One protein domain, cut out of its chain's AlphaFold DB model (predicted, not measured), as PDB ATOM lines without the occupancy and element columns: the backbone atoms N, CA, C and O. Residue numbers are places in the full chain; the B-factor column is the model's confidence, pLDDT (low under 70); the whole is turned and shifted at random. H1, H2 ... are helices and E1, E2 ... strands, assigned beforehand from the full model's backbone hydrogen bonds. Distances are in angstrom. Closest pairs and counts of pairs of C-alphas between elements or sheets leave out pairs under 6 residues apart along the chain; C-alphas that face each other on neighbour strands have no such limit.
ATOM      1  N   LEU A  33     279.457 195.851 439.069       51.78
ATOM      2  CA  LEU A  33     279.316 195.430 437.673       51.78
ATOM      3  C   LEU A  33     277.910 195.723 437.125       51.78
ATOM      4  O   LEU A  33     277.774 196.273 436.039       51.78
ATOM      5  N   LEU A  34     276.867 195.415 437.901       53.06
ATOM      6  CA  LEU A  34     275.476 195.713 437.539       53.06
ATOM      7  C   LEU A  34     275.226 197.220 437.408       53.06
ATOM      8  O   LEU A  34     274.561 197.642 436.468       53.06
ATOM      9  N   LEU A  35     275.807 198.026 438.302       54.12
ATOM     10  CA  LEU A  35     275.724 199.484 438.240       54.12
ATOM     11  C   LEU A  35     276.457 200.049 437.014       54.12
ATOM     12  O   LEU A  35     275.929 200.943 436.365       54.12
ATOM     13  N   HIS A  36     277.622 199.499 436.656       55.19
ATOM     14  CA  HIS A  36     278.361 199.892 435.452       55.19
ATOM     15  C   HIS A  36     277.623 199.505 434.170       55.19
ATOM     16  O   HIS A  36     277.573 200.313 433.248       55.19
ATOM     17  N   ILE A  37     277.007 198.318 434.111       63.16
ATOM     18  CA  ILE A  37     276.157 197.911 432.980       63.16
ATOM     19  C   ILE A  37     274.953 198.852 432.862       63.16
ATOM     20  O   ILE A  37     274.635 199.296 431.763       63.16
ATOM     21  N   LEU A  38     274.316 199.214 433.982       59.56
ATOM     22  CA  LEU A  38     273.191 200.152 433.973       59.56
ATOM     23  C   LEU A  38     273.623 201.558 433.526       59.56
ATOM     24  O   LEU A  38     272.962 202.153 432.680       59.56
ATOM     25  N   LEU A  39     274.740 202.076 434.054       51.31
ATOM     26  CA  LEU A  39     275.263 203.398 433.691       51.31
ATOM     27  C   LEU A  39     275.692 203.454 432.226       51.31
ATOM     28  O   LEU A  39     275.404 204.434 431.549       51.31
ATOM     29  N   SER A  40     276.355 202.408 431.731       52.69
ATOM     30  CA  SER A  40     276.756 202.326 430.325       52.69
ATOM     31  C   SER A  40     275.547 202.201 429.399       52.69
ATOM     32  O   SER A  40     275.554 202.839 428.353       52.69
ATOM     33  N   LEU A  41     274.469 201.510 429.799       50.22
ATOM     34  CA  LEU A  41     273.197 201.519 429.061       50.22
ATOM     35  C   LEU A  41     272.564 202.919 429.013       50.22
ATOM     36  O   LEU A  41     272.108 203.356 427.959       50.22
ATOM     37  N   VAL A  42     272.541 203.627 430.147       50.41
ATOM     38  CA  VAL A  42     271.967 204.982 430.253       50.41
ATOM     39  C   VAL A  42     272.794 205.997 429.457       50.41
ATOM     40  O   VAL A  42     272.224 206.855 428.782       50.41
ATOM     41  N   LEU A  43     274.124 205.866 429.465       43.62
ATOM     42  CA  LEU A  43     275.038 206.666 428.644       43.62
ATOM     43  C   LEU A  43     274.880 206.351 427.149       43.62
ATOM     44  O   LEU A  43     274.834 207.269 426.336       43.62
ATOM     45  N   TYR A  44     274.696 205.080 426.773       42.38
ATOM     46  CA  TYR A  44     274.433 204.690 425.381       42.38
ATOM     47  C   TYR A  44     273.119 205.289 424.853       42.38
ATOM     48  O   TYR A  44     273.056 205.757 423.718       42.38
ATOM     49  N   LEU A  45     272.087 205.360 425.702       40.31
ATOM     50  CA  LEU A  45     270.818 206.012 425.369       40.31
ATOM     51  C   LEU A  45     270.952 207.538 425.203       40.31
ATOM     52  O   LEU A  45     270.197 208.126 424.430       40.31
ATOM     53  N   SER A  46     271.920 208.180 425.867       32.81
ATOM     54  CA  SER A  46     272.071 209.648 425.879       32.81
ATOM     55  C   SER A  46     273.014 210.219 424.809       32.81
ATOM     56  O   SER A  46     272.981 211.426 424.577       32.81
ATOM     57  N   PHE A  47     273.772 209.384 424.085       34.25
ATOM     58  CA  PHE A  47     274.561 209.808 422.910       34.25
ATOM     59  C   PHE A  47     273.863 209.585 421.560       34.25
ATOM     60  O   PHE A  47     274.415 209.936 420.515       34.25
ATOM     61  N   SER A  48     272.633 209.065 421.554       31.80
ATOM     62  CA  SER A  48     271.833 209.012 420.331       31.80
ATOM     63  C   SER A  48     271.311 210.415 419.990       31.80
ATOM     64  O   SER A  48     270.282 210.878 420.478       31.80
ATOM     65  N   SER A  49     272.037 211.126 419.127       30.30
ATOM     66  CA  SER A  49     271.480 212.277 418.414       30.30
ATOM     67  C   SER A  49     270.446 211.740 417.423       30.30
ATOM     68  O   SER A  49     270.726 211.415 416.271       30.30
ATOM     69  N   SER A  50     269.228 211.554 417.923       32.38
ATOM     70  CA  SER A  50     268.081 211.125 417.139       32.38
ATOM     71  C   SER A  50     267.653 212.273 416.227       32.38
ATOM     72  O   SER A  50     266.958 213.205 416.621       32.38
ATOM     73  N   ILE A  51     268.068 212.207 414.964       30.92
ATOM     74  CA  ILE A  51     267.361 212.921 413.903       30.92
ATOM     75  C   ILE A  51     266.067 212.135 413.683       30.92
ATOM     76  O   ILE A  51     266.049 211.138 412.964       30.92
ATOM     77  N   PHE A  52     264.993 212.549 414.359       31.28
ATOM     78  CA  PHE A  52     263.658 211.979 414.181       31.28
ATOM     79  C   PHE A  52     263.132 212.315 412.779       31.28
ATOM     80  O   PHE A  52     262.421 213.300 412.579       31.28
ATOM     81  N   ALA A  53     263.469 211.491 411.790       30.98
ATOM     82  CA  ALA A  53     262.708 211.414 410.552       30.98
ATOM     83  C   ALA A  53     261.526 210.469 410.807       30.98
ATOM     84  O   ALA A  53     261.694 209.254 410.879       30.98
ATOM     85  N   LYS A  54     260.343 211.044 411.042       33.94
ATOM     86  CA  LYS A  54     259.103 210.290 411.238       33.94
ATOM     87  C   LYS A  54     258.562 209.909 409.859       33.94
ATOM     88  O   LYS A  54     257.987 210.751 409.174       33.94
ATOM     89  N   ASN A  55     258.770 208.661 409.456       47.38
ATOM     90  CA  ASN A  55     257.912 208.021 408.466       47.38
ATOM     91  C   ASN A  55     256.718 207.459 409.252       47.38
ATOM     92  O   ASN A  55     256.918 207.009 410.380       47.38
ATOM     93  N   GLU A  56     255.487 207.515 408.740       54.19
ATOM     94  CA  GLU A  56     254.295 207.116 409.521       54.19
ATOM     95  C   GLU A  56     254.393 205.675 410.073       54.19
ATOM     96  O   GLU A  56     253.781 205.377 411.097       54.19
ATOM     97  N   ASP A  57     255.263 204.843 409.484       69.19
ATOM     98  CA  ASP A  57     255.502 203.454 409.878       69.19
ATOM     99  C   ASP A  57     256.841 203.176 410.597       69.19
ATOM    100  O   ASP A  57     256.952 202.138 411.246       69.19
ATOM    101  N   PHE A  58     257.857 204.053 410.533       78.56
ATOM    102  CA  PHE A  58     259.199 203.772 411.080       78.56
ATOM    103  C   PHE A  58     259.766 204.916 411.930       78.56
ATOM    104  O   PHE A  58     259.767 206.079 411.526       78.56
ATOM    105  N   THR A  59     260.356 204.553 413.071       88.12
ATOM    106  CA  THR A  59     261.280 205.400 413.836       88.12
ATOM    107  C   THR A  59     262.712 205.004 413.482       88.12
ATOM    108  O   THR A  59     263.063 203.823 413.544       88.12
ATOM    109  N   ILE A  60     263.535 205.990 413.118       90.00
ATOM    110  CA  ILE A  60     264.919 205.787 412.676       90.00
ATOM    111  C   ILE A  60     265.873 206.395 413.702       90.00
ATOM    112  O   ILE A  60     265.765 207.576 414.036       90.00
ATOM    113  N   THR A  61     266.832 205.599 414.163       91.06
ATOM    114  CA  THR A  61     267.927 206.052 415.025       91.06
ATOM    115  C   THR A  61     269.231 206.010 414.241       91.06
ATOM    116  O   THR A  61     269.499 205.045 413.530       91.06
ATOM    117  N   SER A  62     270.035 207.069 414.342       92.56
ATOM    118  CA  SER A  62     271.373 207.096 413.748       92.56
ATOM    119  C   SER A  62     272.364 206.420 414.683       92.56
ATOM    120  O   SER A  62     272.425 206.760 415.868       92.56
ATOM    121  N   VAL A  63     273.136 205.479 414.147       92.62
ATOM    122  CA  VAL A  63     274.182 204.754 414.868       92.62
ATOM    123  C   VAL A  63     275.507 204.948 414.143       92.62
ATOM    124  O   VAL A  63     275.564 204.918 412.915       92.62
ATOM    125  N   THR A  64     276.586 205.112 414.905       91.00
ATOM    126  CA  THR A  64     277.949 205.171 414.371       91.00
ATOM    127  C   THR A  64     278.698 203.901 414.746       91.00
ATOM    128  O   THR A  64     278.793 203.549 415.922       91.00
ATOM    129  N   TYR A  65     279.234 203.211 413.743       86.56
ATOM    130  CA  TYR A  65     280.145 202.086 413.915       86.56
ATOM    131  C   TYR A  65     281.576 202.533 413.613       86.56
ATOM    132  O   TYR A  65     281.891 202.915 412.486       86.56
ATOM    133  N   GLU A  66     282.425 202.484 414.635       86.50
ATOM    134  CA  GLU A  66     283.863 202.734 414.537       86.50
ATOM    135  C   GLU A  66     284.589 201.408 414.295       86.50
ATOM    136  O   GLU A  66     284.340 200.423 414.994       86.50
ATOM    137  N   PHE A  67     285.508 201.376 413.331       78.44
ATOM    138  CA  PHE A  67     286.286 200.181 413.006       78.44
ATOM    139  C   PHE A  67     287.780 200.479 412.952       78.44
ATOM    140  O   PHE A  67     288.215 201.591 412.655       78.44
ATOM    141  N   THR A  68     288.581 199.449 413.224       73.81
ATOM    142  CA  THR A  68     290.031 199.460 413.016       73.81
ATOM    143  C   THR A  68     290.419 198.211 412.231       73.81
ATOM    144  O   THR A  68     290.230 197.102 412.717       73.81
ATOM    145  N   SER A  69     290.960 198.359 411.019       65.62
ATOM    146  CA  SER A  69     291.426 197.220 410.222       65.62
ATOM    147  C   SER A  69     292.784 196.726 410.730       65.62
ATOM    148  O   SER A  69     293.730 197.515 410.823       65.62
ATOM    149  N   ASN A  70     292.922 195.416 410.937       56.59
ATOM    150  CA  ASN A  70     294.173 194.759 411.348       56.59
ATOM    151  C   ASN A  70     295.204 194.579 410.213       56.59
ATOM    152  O   ASN A  70     296.138 193.789 410.341       56.59
ATOM    153  N   SER A  71     295.058 195.289 409.093       58.66
ATOM    154  CA  SER A  71     296.038 195.239 408.010       58.66
ATOM    155  C   SER A  71     297.365 195.897 408.424       58.66
ATOM    156  O   SER A  71     297.454 196.630 409.413       58.66
ATOM    157  N   LYS A  72     298.421 195.647 407.636       53.00
ATOM    158  CA  LYS A  72     299.788 196.177 407.836       53.00
ATOM    159  C   LYS A  72     299.835 197.705 408.036       53.00
ATOM    160  O   LYS A  72     300.792 198.222 408.606       53.00
ATOM    161  N   TYR A  73     298.793 198.410 407.602       55.16
ATOM    162  CA  TYR A  73     298.567 199.828 407.830       55.16
ATOM    163  C   TYR A  73     297.268 199.960 408.630       55.16
ATOM    164  O   TYR A  73     296.194 199.905 408.044       55.16
ATOM    165  N   ARG A  74     297.345 200.100 409.962       58.38
ATOM    166  CA  ARG A  74     296.156 200.304 410.812       58.38
ATOM    167  C   ARG A  74     295.284 201.410 410.207       58.38
ATOM    168  O   ARG A  74     295.673 202.579 410.223       58.38
ATOM    169  N   ASN A  75     294.126 201.057 409.656       66.69
ATOM    170  CA  ASN A  75     293.147 202.030 409.190       66.69
ATOM    171  C   ASN A  75     292.027 202.084 410.202       66.69
ATOM    172  O   ASN A  75     291.447 201.060 410.535       66.69
ATOM    173  N   GLN A  76     291.744 203.283 410.679       77.38
ATOM    174  CA  GLN A  76     290.574 203.569 411.490       77.38
ATOM    175  C   GLN A  76     289.533 204.249 410.614       77.38
ATOM    176  O   GLN A  76     289.891 204.877 409.616       77.38
ATOM    177  N   GLY A  77     288.265 204.126 410.960       82.94
ATOM    178  CA  GLY A  77     287.211 204.843 410.266       82.94
ATOM    179  C   GLY A  77     285.871 204.669 410.947       82.94
ATOM    180  O   GLY A  77     285.715 203.822 411.824       82.94
ATOM    181  N   SER A  78     284.909 205.464 410.494       87.12
ATOM    182  CA  SER A  78     283.557 205.465 411.031       87.12
ATOM    183  C   SER A  78     282.514 205.340 409.932       87.12
ATOM    184  O   SER A  78     282.666 205.850 408.816       87.12
ATOM    185  N   ILE A  79     281.437 204.631 410.237       89.12
ATOM    186  CA  ILE A  79     280.286 204.498 409.353       89.12
ATOM    187  C   ILE A  79     279.046 204.841 410.154       89.12
ATOM    188  O   ILE A  79     278.707 204.157 411.118       89.12
ATOM    189  N   GLU A  80     278.360 205.890 409.727       92.44
ATOM    190  CA  GLU A  80     277.017 206.195 410.192       92.44
ATOM    191  C   GLU A  80     276.024 205.315 409.415       92.44
ATOM    192  O   GLU A  80     276.110 205.179 408.184       92.44
ATOM    193  N   TYR A  81     275.059 204.726 410.114       93.62
ATOM    194  CA  TYR A  81     274.000 203.922 409.514       93.62
ATOM    195  C   TYR A  81     272.693 204.018 410.315       93.62
ATOM    196  O   TYR A  81     272.715 204.313 411.511       93.62
ATOM    197  N   PRO A  82     271.543 203.795 409.658       95.00
ATOM    198  CA  PRO A  82     270.246 203.806 410.320       95.00
ATOM    199  C   PRO A  82     269.951 202.474 411.014       95.00
ATOM    200  O   PRO A  82     270.149 201.405 410.434       95.00
ATOM    201  N   GLU A  83     269.355 202.550 412.197       93.94
ATOM    202  CA  GLU A  83     268.639 201.451 412.841       93.94
ATOM    203  C   GLU A  83     267.137 201.765 412.829       93.94
ATOM    204  O   GLU A  83     266.700 202.838 413.256       93.94
ATOM    205  N   PHE A  84     266.343 200.843 412.288       90.88
ATOM    206  CA  PHE A  84     264.903 201.007 412.110       90.88
ATOM    207  C   PHE A  84     264.131 200.315 413.229       90.88
ATOM    208  O   PHE A  84     264.420 199.179 413.607       90.88
ATOM    209  N   SER A  85     263.074 200.964 413.699       88.62
ATOM    210  CA  SER A  85     262.090 200.376 414.608       88.62
ATOM    211  C   SER A  85     260.675 200.695 414.132       88.62
ATOM    212  O   SER A  85     260.409 201.779 413.614       88.62
ATOM    213  N   CYS A  86     259.764 199.733 414.260       84.00
ATOM    214  CA  CYS A  86     258.346 199.893 413.940       84.00
ATOM    215  C   CYS A  86     257.502 198.877 414.719       84.00
ATOM    216  O   CYS A  86     258.038 197.969 415.359       84.00
ATOM    217  N   ASN A  87     256.176 198.994 414.618       82.88
ATOM    218  CA  ASN A  87     255.245 198.046 415.240       82.88
ATOM    219  C   ASN A  87     255.385 196.626 414.664       82.88
ATOM    220  O   ASN A  87     255.161 195.639 415.365       82.88
ATOM    221  N   ASN A  88     255.789 196.501 413.395       82.88
ATOM    222  CA  ASN A  88     256.060 195.214 412.771       82.88
ATOM    223  C   ASN A  88     257.523 194.795 412.998       82.88
ATOM    224  O   ASN A  88     258.397 194.992 412.152       82.88
ATOM    225  N   LEU A  89     257.781 194.161 414.143       83.94
ATOM    226  CA  LEU A  89     259.130 193.747 414.551       83.94
ATOM    227  C   LEU A  89     259.836 192.831 413.537       83.94
ATOM    228  O   LEU A  89     261.061 192.843 413.461       83.94
ATOM    229  N   VAL A  90     259.089 192.048 412.749       83.38
ATOM    230  CA  VAL A  90     259.667 191.172 411.714       83.38
ATOM    231  C   VAL A  90     260.229 191.999 410.560       83.38
ATOM    232  O   VAL A  90     261.343 191.739 410.106       83.38
ATOM    233  N   VAL A  91     259.489 193.019 410.121       86.25
ATOM    234  CA  VAL A  91     259.924 193.944 409.065       86.25
ATOM    235  C   VAL A  91     261.131 194.759 409.530       86.25
ATOM    236  O   VAL A  91     262.143 194.784 408.829       86.25
ATOM    237  N   ALA A  92     261.079 195.342 410.735       88.69
ATOM    238  CA  ALA A  92     262.216 196.071 411.308       88.69
ATOM    239  C   ALA A  92     263.473 195.190 411.414       88.69
ATOM    240  O   ALA A  92     264.549 195.588 410.970       88.69
ATOM    241  N   ALA A  93     263.336 193.965 411.934       86.19
ATOM    242  CA  ALA A  93     264.455 193.034 412.056       86.19
ATOM    243  C   ALA A  93     265.047 192.639 410.691       86.19
ATOM    244  O   ALA A  93     266.265 192.547 410.566       86.19
ATOM    245  N   SER A  94     264.211 192.438 409.668       88.56
ATOM    246  CA  SER A  94     264.662 192.116 408.304       88.56
ATOM    247  C   SER A  94     265.483 193.250 407.679       88.56
ATOM    248  O   SER A  94     266.541 193.010 407.085       88.56
ATOM    249  N   ILE A  95     265.019 194.494 407.835       93.25
ATOM    250  CA  ILE A  95     265.731 195.680 407.346       93.25
ATOM    251  C   ILE A  95     267.068 195.814 408.082       93.25
ATOM    252  O   ILE A  95     268.112 195.886 407.431       93.25
ATOM    253  N   ASN A  96     267.055 195.771 409.418       94.94
ATOM    254  CA  ASN A  96     268.264 195.938 410.228       94.94
ATOM    255  C   ASN A  96     269.292 194.828 409.983       94.94
ATOM    256  O   ASN A  96     270.468 195.134 409.852       94.94
ATOM    257  N   ASP A  97     268.884 193.564 409.823       92.69
ATOM    258  CA  ASP A  97     269.812 192.476 409.466       92.69
ATOM    259  C   ASP A  97     270.471 192.712 408.096       92.69
ATOM    260  O   ASP A  97     271.661 192.448 407.905       92.69
ATOM    261  N   THR A  98     269.720 193.257 407.134       94.62
ATOM    262  CA  THR A  98     270.259 193.613 405.814       94.62
ATOM    263  C   THR A  98     271.253 194.773 405.911       94.62
ATOM    264  O   THR A  98     272.314 194.717 405.283       94.62
ATOM    265  N   VAL A  99     270.940 195.797 406.711       95.00
ATOM    266  CA  VAL A  99     271.850 196.919 406.987       95.00
ATOM    267  C   VAL A  99     273.105 196.415 407.697       95.00
ATOM    268  O   VAL A  99     274.200 196.649 407.197       95.00
ATOM    269  N   ASP A 100     272.978 195.631 408.766       91.62
ATOM    270  CA  ASP A 100     274.105 195.061 409.513       91.62
ATOM    271  C   ASP A 100     275.029 194.243 408.596       91.62
ATOM    272  O   ASP A 100     276.251 194.398 408.624       91.62
ATOM    273  N   LYS A 101     274.469 193.391 407.726       90.12
ATOM    274  CA  LYS A 101     275.248 192.648 406.717       90.12
ATOM    275  C   LYS A 101     276.001 193.575 405.768       90.12
ATOM    276  O   LYS A 101     277.121 193.253 405.379       90.12
ATOM    277  N   PHE A 102     275.397 194.692 405.376       88.69
ATOM    278  CA  PHE A 102     276.038 195.689 404.527       88.69
ATOM    279  C   PHE A 102     277.172 196.425 405.262       88.69
ATOM    280  O   PHE A 102     278.262 196.535 404.704       88.69
ATOM    281  N   ILE A 103     276.971 196.840 406.517       87.38
ATOM    282  CA  ILE A 103     278.009 197.500 407.330       87.38
ATOM    283  C   ILE A 103     279.198 196.568 407.578       87.38
ATOM    284  O   ILE A 103     280.341 196.965 407.361       87.38
ATOM    285  N   ASN A 104     278.951 195.295 407.893       81.88
ATOM    286  CA  ASN A 104     280.021 194.311 408.098       81.88
ATOM    287  C   ASN A 104     280.878 194.074 406.834       81.88
ATOM    288  O   ASN A 104     282.039 193.684 406.938       81.88
ATOM    289  N   LYS A 105     280.363 194.340 405.621       77.94
ATOM    290  CA  LYS A 105     281.189 194.284 404.398       77.94
ATOM    291  C   LYS A 105     282.251 195.384 404.350       77.94
ATOM    292  O   LYS A 105     283.272 195.179 403.697       77.94
ATOM    293  N   PHE A 106     282.043 196.525 405.011       68.44
ATOM    294  CA  PHE A 106     283.073 197.564 405.083       68.44
ATOM    295  C   PHE A 106     284.271 197.117 405.912       68.44
ATOM    296  O   PHE A 106     285.399 197.374 405.500       68.44
ATOM    297  N   GLU A 107     284.027 196.411 407.019       60.09
ATOM    298  CA  GLU A 107     285.072 195.855 407.890       60.09
ATOM    299  C   GLU A 107     285.974 194.866 407.132       60.09
ATOM    300  O   GLU A 107     287.191 194.870 407.299       60.09
ATOM    301  N   LEU A 108     285.375 194.063 406.244       50.94
ATOM    302  CA  LEU A 108     286.064 193.052 405.433       50.94
ATOM    303  C   LEU A 108     286.691 193.607 404.146       50.94
ATOM    304  O   LEU A 108     287.433 192.895 403.469       50.94
ATOM    305  N   SER A 109     286.375 194.848 403.764       57.06
ATOM    306  CA  SER A 109     286.950 195.450 402.564       57.06
ATOM    307  C   SER A 109     288.372 195.926 402.865       57.06
ATOM    308  O   SER A 109     288.582 196.841 403.655       57.06
ATOM    309  N   ASP A 110     289.351 195.298 402.216       48.88
ATOM    310  CA  ASP A 110     290.800 195.389 402.474       48.88
ATOM    311  C   ASP A 110     291.437 196.762 402.148       48.88
ATOM    312  O   ASP A 110     292.616 196.896 401.818       48.88
ATOM    313  N   SER A 111     290.644 197.828 402.134       49.81
ATOM    314  CA  SER A 111     291.025 199.052 401.458       49.81
ATOM    315  C   SER A 111     291.567 200.083 402.445       49.81
ATOM    316  O   SER A 111     290.869 200.602 403.317       49.81
ATOM    317  N   ASN A 112     292.816 200.474 402.214       51.59
ATOM    318  CA  ASN A 112     293.494 201.631 402.804       51.59
ATOM    319  C   ASN A 112     292.810 202.992 402.516       51.59
ATOM    320  O   ASN A 112     293.443 204.045 402.632       51.59
ATOM    321  N   TYR A 113     291.539 202.996 402.101       57.28
ATOM    322  CA  TYR A 113     290.889 204.101 401.402       57.28
ATOM    323  C   TYR A 113     289.613 204.617 402.060       57.28
ATOM    324  O   TYR A 113     289.306 205.786 401.842       57.28
ATOM    325  N   TYR A 114     288.890 203.826 402.856       66.81
ATOM    326  CA  TYR A 114     287.650 204.278 403.498       66.81
ATOM    327  C   TYR A 114     287.931 204.832 404.893       66.81
ATOM    328  O   TYR A 114     288.650 204.223 405.682       66.81
ATOM    329  N   HIS A 115     287.383 206.010 405.188       74.06
ATOM    330  CA  HIS A 115     287.582 206.660 406.487       74.06
ATOM    331  C   HIS A 115     286.284 207.114 407.127       74.06
ATOM    332  O   HIS A 115     286.150 207.063 408.344       74.06
ATOM    333  N   LYS A 116     285.330 207.547 406.305       87.38
ATOM    334  CA  LYS A 116     284.027 207.979 406.779       87.38
ATOM    335  C   LYS A 116     282.957 207.560 405.790       87.38
ATOM    336  O   LYS A 116     283.139 207.741 404.586       87.38
ATOM    337  N   ALA A 117     281.831 207.071 406.280       90.06
ATOM    338  CA  ALA A 117     280.608 207.001 405.499       90.06
ATOM    339  C   ALA A 117     279.471 207.673 406.265       90.06
ATOM    340  O   ALA A 117     279.288 207.414 407.451       90.06
ATOM    341  N   ASN A 118     278.725 208.538 405.580       92.81
ATOM    342  CA  ASN A 118     277.474 209.085 406.094       92.81
ATOM    343  C   ASN A 118     276.312 208.585 405.251       92.81
ATOM    344  O   ASN A 118     276.487 208.282 404.068       92.81
ATOM    345  N   TYR A 119     275.136 208.488 405.858       95.06
ATOM    346  CA  TYR A 119     273.952 207.997 405.174       95.06
ATOM    347  C   TYR A 119     272.873 209.066 405.053       95.06
ATOM    348  O   TYR A 119     272.812 210.036 405.806       95.06
ATOM    349  N   GLN A 120     271.999 208.861 404.078       95.38
ATOM    350  CA  GLN A 120     270.757 209.595 403.910       95.38
ATOM    351  C   GLN A 120     269.635 208.602 403.622       95.38
ATOM    352  O   GLN A 120     269.823 207.653 402.858       95.38
ATOM    353  N   ILE A 121     268.462 208.850 404.204       94.81
ATOM    354  CA  ILE A 121     267.229 208.135 403.871       94.81
ATOM    355  C   ILE A 121     266.486 208.935 402.807       94.81
ATOM    356  O   ILE A 121     266.258 210.136 402.954       94.81
ATOM    357  N   LEU A 122     266.146 208.272 401.707       94.44
ATOM    358  CA  LEU A 122     265.455 208.860 400.570       94.44
ATOM    359  C   LEU A 122     264.135 208.131 400.371       94.44
ATOM    360  O   LEU A 122     264.108 206.945 400.062       94.44
ATOM    361  N   GLU A 123     263.037 208.848 400.558       87.44
ATOM    362  CA  GLU A 123     261.725 208.220 400.693       87.44
ATOM    363  C   GLU A 123     260.840 208.410 399.463       87.44
ATOM    364  O   GLU A 123     260.962 209.370 398.690       87.44
ATOM    365  N   SER A 124     259.919 207.466 399.312       85.94
ATOM    366  CA  SER A 124     258.782 207.465 398.401       85.94
ATOM    367  C   SER A 124     257.566 206.894 399.130       85.94
ATOM    368  O   SER A 124     257.672 206.383 400.238       85.94
ATOM    369  N   THR A 125     256.403 206.922 398.485       83.38
ATOM    370  CA  THR A 125     255.177 206.326 399.032       83.38
ATOM    371  C   THR A 125     255.177 204.795 399.006       83.38
ATOM    372  O   THR A 125     254.340 204.175 399.651       83.38
ATOM    373  N   LYS A 126     256.071 204.169 398.229       86.00
ATOM    374  CA  LYS A 126     256.128 202.704 398.054       86.00
ATOM    375  C   LYS A 126     257.433 202.070 398.536       86.00
ATOM    376  O   LYS A 126     257.484 200.872 398.781       86.00
ATOM    377  N   TYR A 127     258.494 202.856 398.625       90.25
ATOM    378  CA  TYR A 127     259.835 202.375 398.907       90.25
ATOM    379  C   TYR A 127     260.631 203.454 399.626       90.25
ATOM    380  O   TYR A 127     260.312 204.641 399.538       90.25
ATOM    381  N   PHE A 128     261.715 203.043 400.265       93.62
ATOM    382  CA  PHE A 128     262.756 203.957 400.708       93.62
ATOM    383  C   PHE A 128     264.122 203.410 400.309       93.62
ATOM    384  O   PHE A 128     264.312 202.208 400.114       93.62
ATOM    385  N   SER A 129     265.080 204.314 400.185       96.62
ATOM    386  CA  SER A 129     266.465 203.992 399.888       96.62
ATOM    387  C   SER A 129     267.364 204.530 400.981       96.62
ATOM    388  O   SER A 129     267.195 205.662 401.432       96.62
ATOM    389  N   ILE A 130     268.359 203.743 401.363       97.12
ATOM    390  CA  ILE A 130     269.464 204.191 402.201       97.12
ATOM    391  C   ILE A 130     270.642 204.437 401.268       97.12
ATOM    392  O   ILE A 130     271.066 203.525 400.557       97.12
ATOM    393  N   LYS A 131     271.135 205.674 401.227       96.38
ATOM    394  CA  LYS A 131     272.254 206.104 400.380       96.38
ATOM    395  C   LYS A 131     273.435 206.466 401.269       96.38
ATOM    396  O   LYS A 131     273.339 207.434 402.016       96.38
ATOM    397  N   TRP A 132     274.537 205.733 401.153       94.88
ATOM    398  CA  TRP A 132     275.788 206.029 401.848       94.88
ATOM    399  C   TRP A 132     276.759 206.750 400.930       94.88
ATOM    400  O   TRP A 132     277.144 206.195 399.901       94.88
ATOM    401  N   ASN A 133     277.206 207.941 401.319       93.38
ATOM    402  CA  ASN A 133     278.344 208.598 400.689       93.38
ATOM    403  C   ASN A 133     279.608 208.201 401.449       93.38
ATOM    404  O   ASN A 133     279.700 208.398 402.661       93.38
ATOM    405  N   ILE A 134     280.576 207.637 400.734       89.50
ATOM    406  CA  ILE A 134     281.781 207.045 401.307       89.50
ATOM    407  C   ILE A 134     282.980 207.908 400.920       89.50
ATOM    408  O   ILE A 134     283.232 208.171 399.738       89.50
ATOM    409  N   PHE A 135     283.737 208.326 401.929       88.00
ATOM    410  CA  PHE A 135     284.823 209.288 401.826       88.00
ATOM    411  C   PHE A 135     286.164 208.674 402.222       88.00
ATOM    412  O   PHE A 135     286.253 207.797 403.089       88.00
ATOM    413  N   ASN A 136     287.225 209.186 401.599       84.94
ATOM    414  CA  ASN A 136     288.595 208.852 401.969       84.94
ATOM    415  C   ASN A 136     289.156 209.751 403.083       84.94
ATOM    416  O   ASN A 136     288.507 210.697 403.523       84.94
ATOM    417  N   LYS A 137     290.408 209.499 403.496       81.88
ATOM    418  CA  LYS A 137     291.127 210.276 404.530       81.88
ATOM    419  C   LYS A 137     291.225 211.780 404.238       81.88
ATOM    420  O   LYS A 137     291.393 212.573 405.153       81.88
ATOM    421  N   LYS A 138     291.130 212.177 402.965       85.88
ATOM    422  CA  LYS A 138     291.147 213.579 402.511       85.88
ATOM    423  C   LYS A 138     289.735 214.164 402.371       85.88
ATOM    424  O   LYS A 138     289.570 215.192 401.725       85.88
ATOM    425  N   ASN A 139     288.721 213.485 402.910       86.25
ATOM    426  CA  ASN A 139     287.308 213.847 402.822       86.25
ATOM    427  C   ASN A 139     286.772 213.971 401.379       86.25
ATOM    428  O   ASN A 139     285.787 214.661 401.123       86.25
ATOM    429  N   LYS A 140     287.412 213.299 400.412       87.56
ATOM    430  CA  LYS A 140     286.925 213.234 399.029       87.56
ATOM    431  C   LYS A 140     285.921 212.093 398.905       87.56
ATOM    432  O   LYS A 140     286.219 210.978 399.335       87.56
ATOM    433  N   LEU A 141     284.772 212.363 398.282       88.62
ATOM    434  CA  LEU A 141     283.799 211.337 397.910       88.62
ATOM    435  C   LEU A 141     284.441 210.367 396.915       88.62
ATOM    436  O   LEU A 141     284.892 210.783 395.846       88.62
ATOM    437  N   ILE A 142     284.475 209.086 397.266       87.44
ATOM    438  CA  ILE A 142     285.079 208.044 396.425       87.44
ATOM    439  C   ILE A 142     284.072 207.013 395.943       87.44
ATOM    440  O   ILE A 142     284.285 206.401 394.902       87.44
ATOM    441  N   LYS A 143     282.974 206.827 396.671       89.50
ATOM    442  CA  LYS A 143     281.944 205.857 396.318       89.50
ATOM    443  C   LYS A 143     280.622 206.274 396.941       89.50
ATOM    444  O   LYS A 143     280.600 206.855 398.024       89.50
ATOM    445  N   ILE A 144     279.530 205.957 396.269       93.31
ATOM    446  CA  ILE A 144     278.206 205.935 396.874       93.31
ATOM    447  C   ILE A 144     277.695 204.502 396.816       93.31
ATOM    448  O   ILE A 144     277.800 203.865 395.771       93.31
ATOM    449  N   SER A 145     277.133 204.014 397.915       93.88
ATOM    450  CA  SER A 145     276.462 202.714 397.986       93.88
ATOM    451  C   SER A 145     275.005 202.889 398.384       93.88
ATOM    452  O   SER A 145     274.654 203.855 399.065       93.88
ATOM    453  N   THR A 146     274.148 201.965 397.961       96.19
ATOM    454  CA  THR A 146     272.702 202.085 398.167       96.19
ATOM    455  C   THR A 146     272.053 200.761 398.536       96.19
ATOM    456  O   THR A 146     272.374 199.733 397.947       96.19
ATOM    457  N   LEU A 147     271.066 200.805 399.428       96.62
ATOM    458  CA  LEU A 147     270.096 199.729 399.637       96.62
ATOM    459  C   LEU A 147     268.688 200.278 399.406       96.62
ATOM    460  O   LEU A 147     268.405 201.417 399.764       96.62
ATOM    461  N   ASN A 148     267.810 199.480 398.801       96.25
ATOM    462  CA  ASN A 148     266.461 199.889 398.411       96.25
ATOM    463  C   ASN A 148     265.457 198.916 398.996       96.25
ATOM    464  O   ASN A 148     265.585 197.722 398.752       96.25
ATOM    465  N   PHE A 149     264.459 199.399 399.720       94.69
ATOM    466  CA  PHE A 149     263.503 198.551 400.420       94.69
ATOM    467  C   PHE A 149     262.076 198.889 400.017       94.69
ATOM    468  O   PHE A 149     261.716 200.057 399.862       94.69
ATOM    469  N   ASP A 150     261.257 197.854 399.879       90.69
ATOM    470  CA  ASP A 150     259.806 197.999 399.855       90.69
ATOM    471  C   ASP A 150     259.316 198.366 401.262       90.69
ATOM    472  O   ASP A 150     259.650 197.690 402.239       90.69
ATOM    473  N   ILE A 151     258.532 199.442 401.370       85.69
ATOM    474  CA  ILE A 151     258.160 200.005 402.677       85.69
ATOM    475  C   ILE A 151     257.237 199.076 403.477       85.69
ATOM    476  O   ILE A 151     257.304 199.047 404.702       85.69
ATOM    477  N   LYS A 152     256.405 198.277 402.795       83.19
ATOM    478  CA  LYS A 152     255.397 197.420 403.438       83.19
ATOM    479  C   LYS A 152     255.984 196.104 403.922       83.19
ATOM    480  O   LYS A 152     255.582 195.579 404.956       83.19
ATOM    481  N   THR A 153     256.895 195.543 403.134       86.25
ATOM    482  CA  THR A 153     257.440 194.200 403.362       86.25
ATOM    483  C   THR A 153     258.834 194.220 403.979       86.25
ATOM    484  O   THR A 153     259.288 193.184 404.461       86.25
ATOM    485  N   GLY A 154     259.543 195.355 403.935       87.31
ATOM    486  CA  GLY A 154     260.953 195.447 404.326       87.31
ATOM    487  C   GLY A 154     261.888 194.618 403.447       87.31
ATOM    488  O   GLY A 154     263.026 194.355 403.835       87.31
ATOM    489  N   SER A 155     261.415 194.162 402.283       90.19
ATOM    490  CA  SER A 155     262.206 193.352 401.357       90.19
ATOM    491  C   SER A 155     263.134 194.230 400.527       90.19
ATOM    492  O   SER A 155     262.732 195.295 400.054       90.19
ATOM    493  N   LEU A 156     264.364 193.760 400.304       93.81
ATOM    494  CA  LEU A 156     265.321 194.431 399.429       93.81
ATOM    495  C   LEU A 156     264.841 194.371 397.967       93.81
ATOM    496  O   LEU A 156     264.574 193.298 397.422       93.81
ATOM    497  N   LEU A 157     264.760 195.527 397.320       93.50
ATOM    498  CA  LEU A 157     264.398 195.683 395.919       93.50
ATOM    499  C   LEU A 157     265.636 195.509 395.038       93.50
ATOM    500  O   LEU A 157     266.559 196.326 395.059       93.50
TER     501      LEU A 157
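Overview. This is residues 33 to 157 of the 234 residues of an uncharacterized protein of Rickettsiaceae bacterium (UniProt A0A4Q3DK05). One curled sheet of five strands wraps round the long helix H2, which packs on its concave face, and a second helix, H1, sticks out from this body on a long link. The opposite face of the sheet has no named helix over it. The printed part has 125 residues, with two named helices and five named strands in the order H1, E1, E2, H2, E3, E4, E5. The sheet's order is E1, E2, E3, E4, E5, mixed, and the class is mixed, helices and strands. The whole is only just compact, close to loose, with a radius of gyration of the C-alphas of 16.1 A, and flat, with spans of 45 by 42 by 21 A.

Along the chain. In the sheet, E1 is residues 59 to 69, 31.4 A from first to last C-alpha, and E2 is residues 75 to 85, 31.6 A. E3 is residues 116 to 123, 23.1 A, E4 is residues 127 to 135, 26.1 A, and E5 is residues 141 to 150, 27.5 A, ending at C-alpha 150 at (259.806, 197.999, 399.855). H2 is residues 89 to 108, 28.4 A, beginning at C-alpha 89 at (259.130, 193.747, 414.551). H1 is residues 33 to 46, 19.8 A, from C-alpha 33 at (279.316, 195.430, 437.673).

Arrangement. The sheet is twisted, with edge strands E1 and E5. E1 and E2 form an antiparallel hairpin, with N 65 and O 79 at 2.8 A, within hydrogen-bond range. E2 and E3 are parallel at 23 degrees, with N 117 and O 78 at 2.9 A. E3, E4 and E5 form a meander, each strand the antiparallel neighbour of the one before. In its hairpins, N 120 and O 131 of E3 and E4 are 2.8 A apart, and N 130 and O 147 of E4 and E5 are 2.8 A apart. H2 is on the sheet, which curls round it; the closest C-alphas of E2 and H2 are those of Ser 85 and Ala 92, 5.4 A apart. The closest C-alphas of H2 and E5 are those of Ile 95 and Phe 149, 7.8 A apart. H2 on one face of the sheet gives two layers, one of helix and one of strands. E2, H2 and E3 form a strand-helix-strand unit, two parallel neighbour strands with a helix between, and its crossover is left-handed. H1 is not on the sheet and is apart from H2. Every O i to N i+4 pair is within hydrogen-bond range in H1, and 14 of 16 are in H2.

Size, cuts and confidence. The C-alphas of Leu 33 and Thr 125, the two farthest apart, are 46.8 A from each other. Residues 33 to 46, which belong to H1, stand free; the body without them spans 45 by 29 by 22 A. The printed part has no cut, and the link from H1 to E1, 12 residues, is long. The mean pLDDT of the printed part is 76.2, and residues 33 to 57, 69 to 75 and 106 to 114 are under 70.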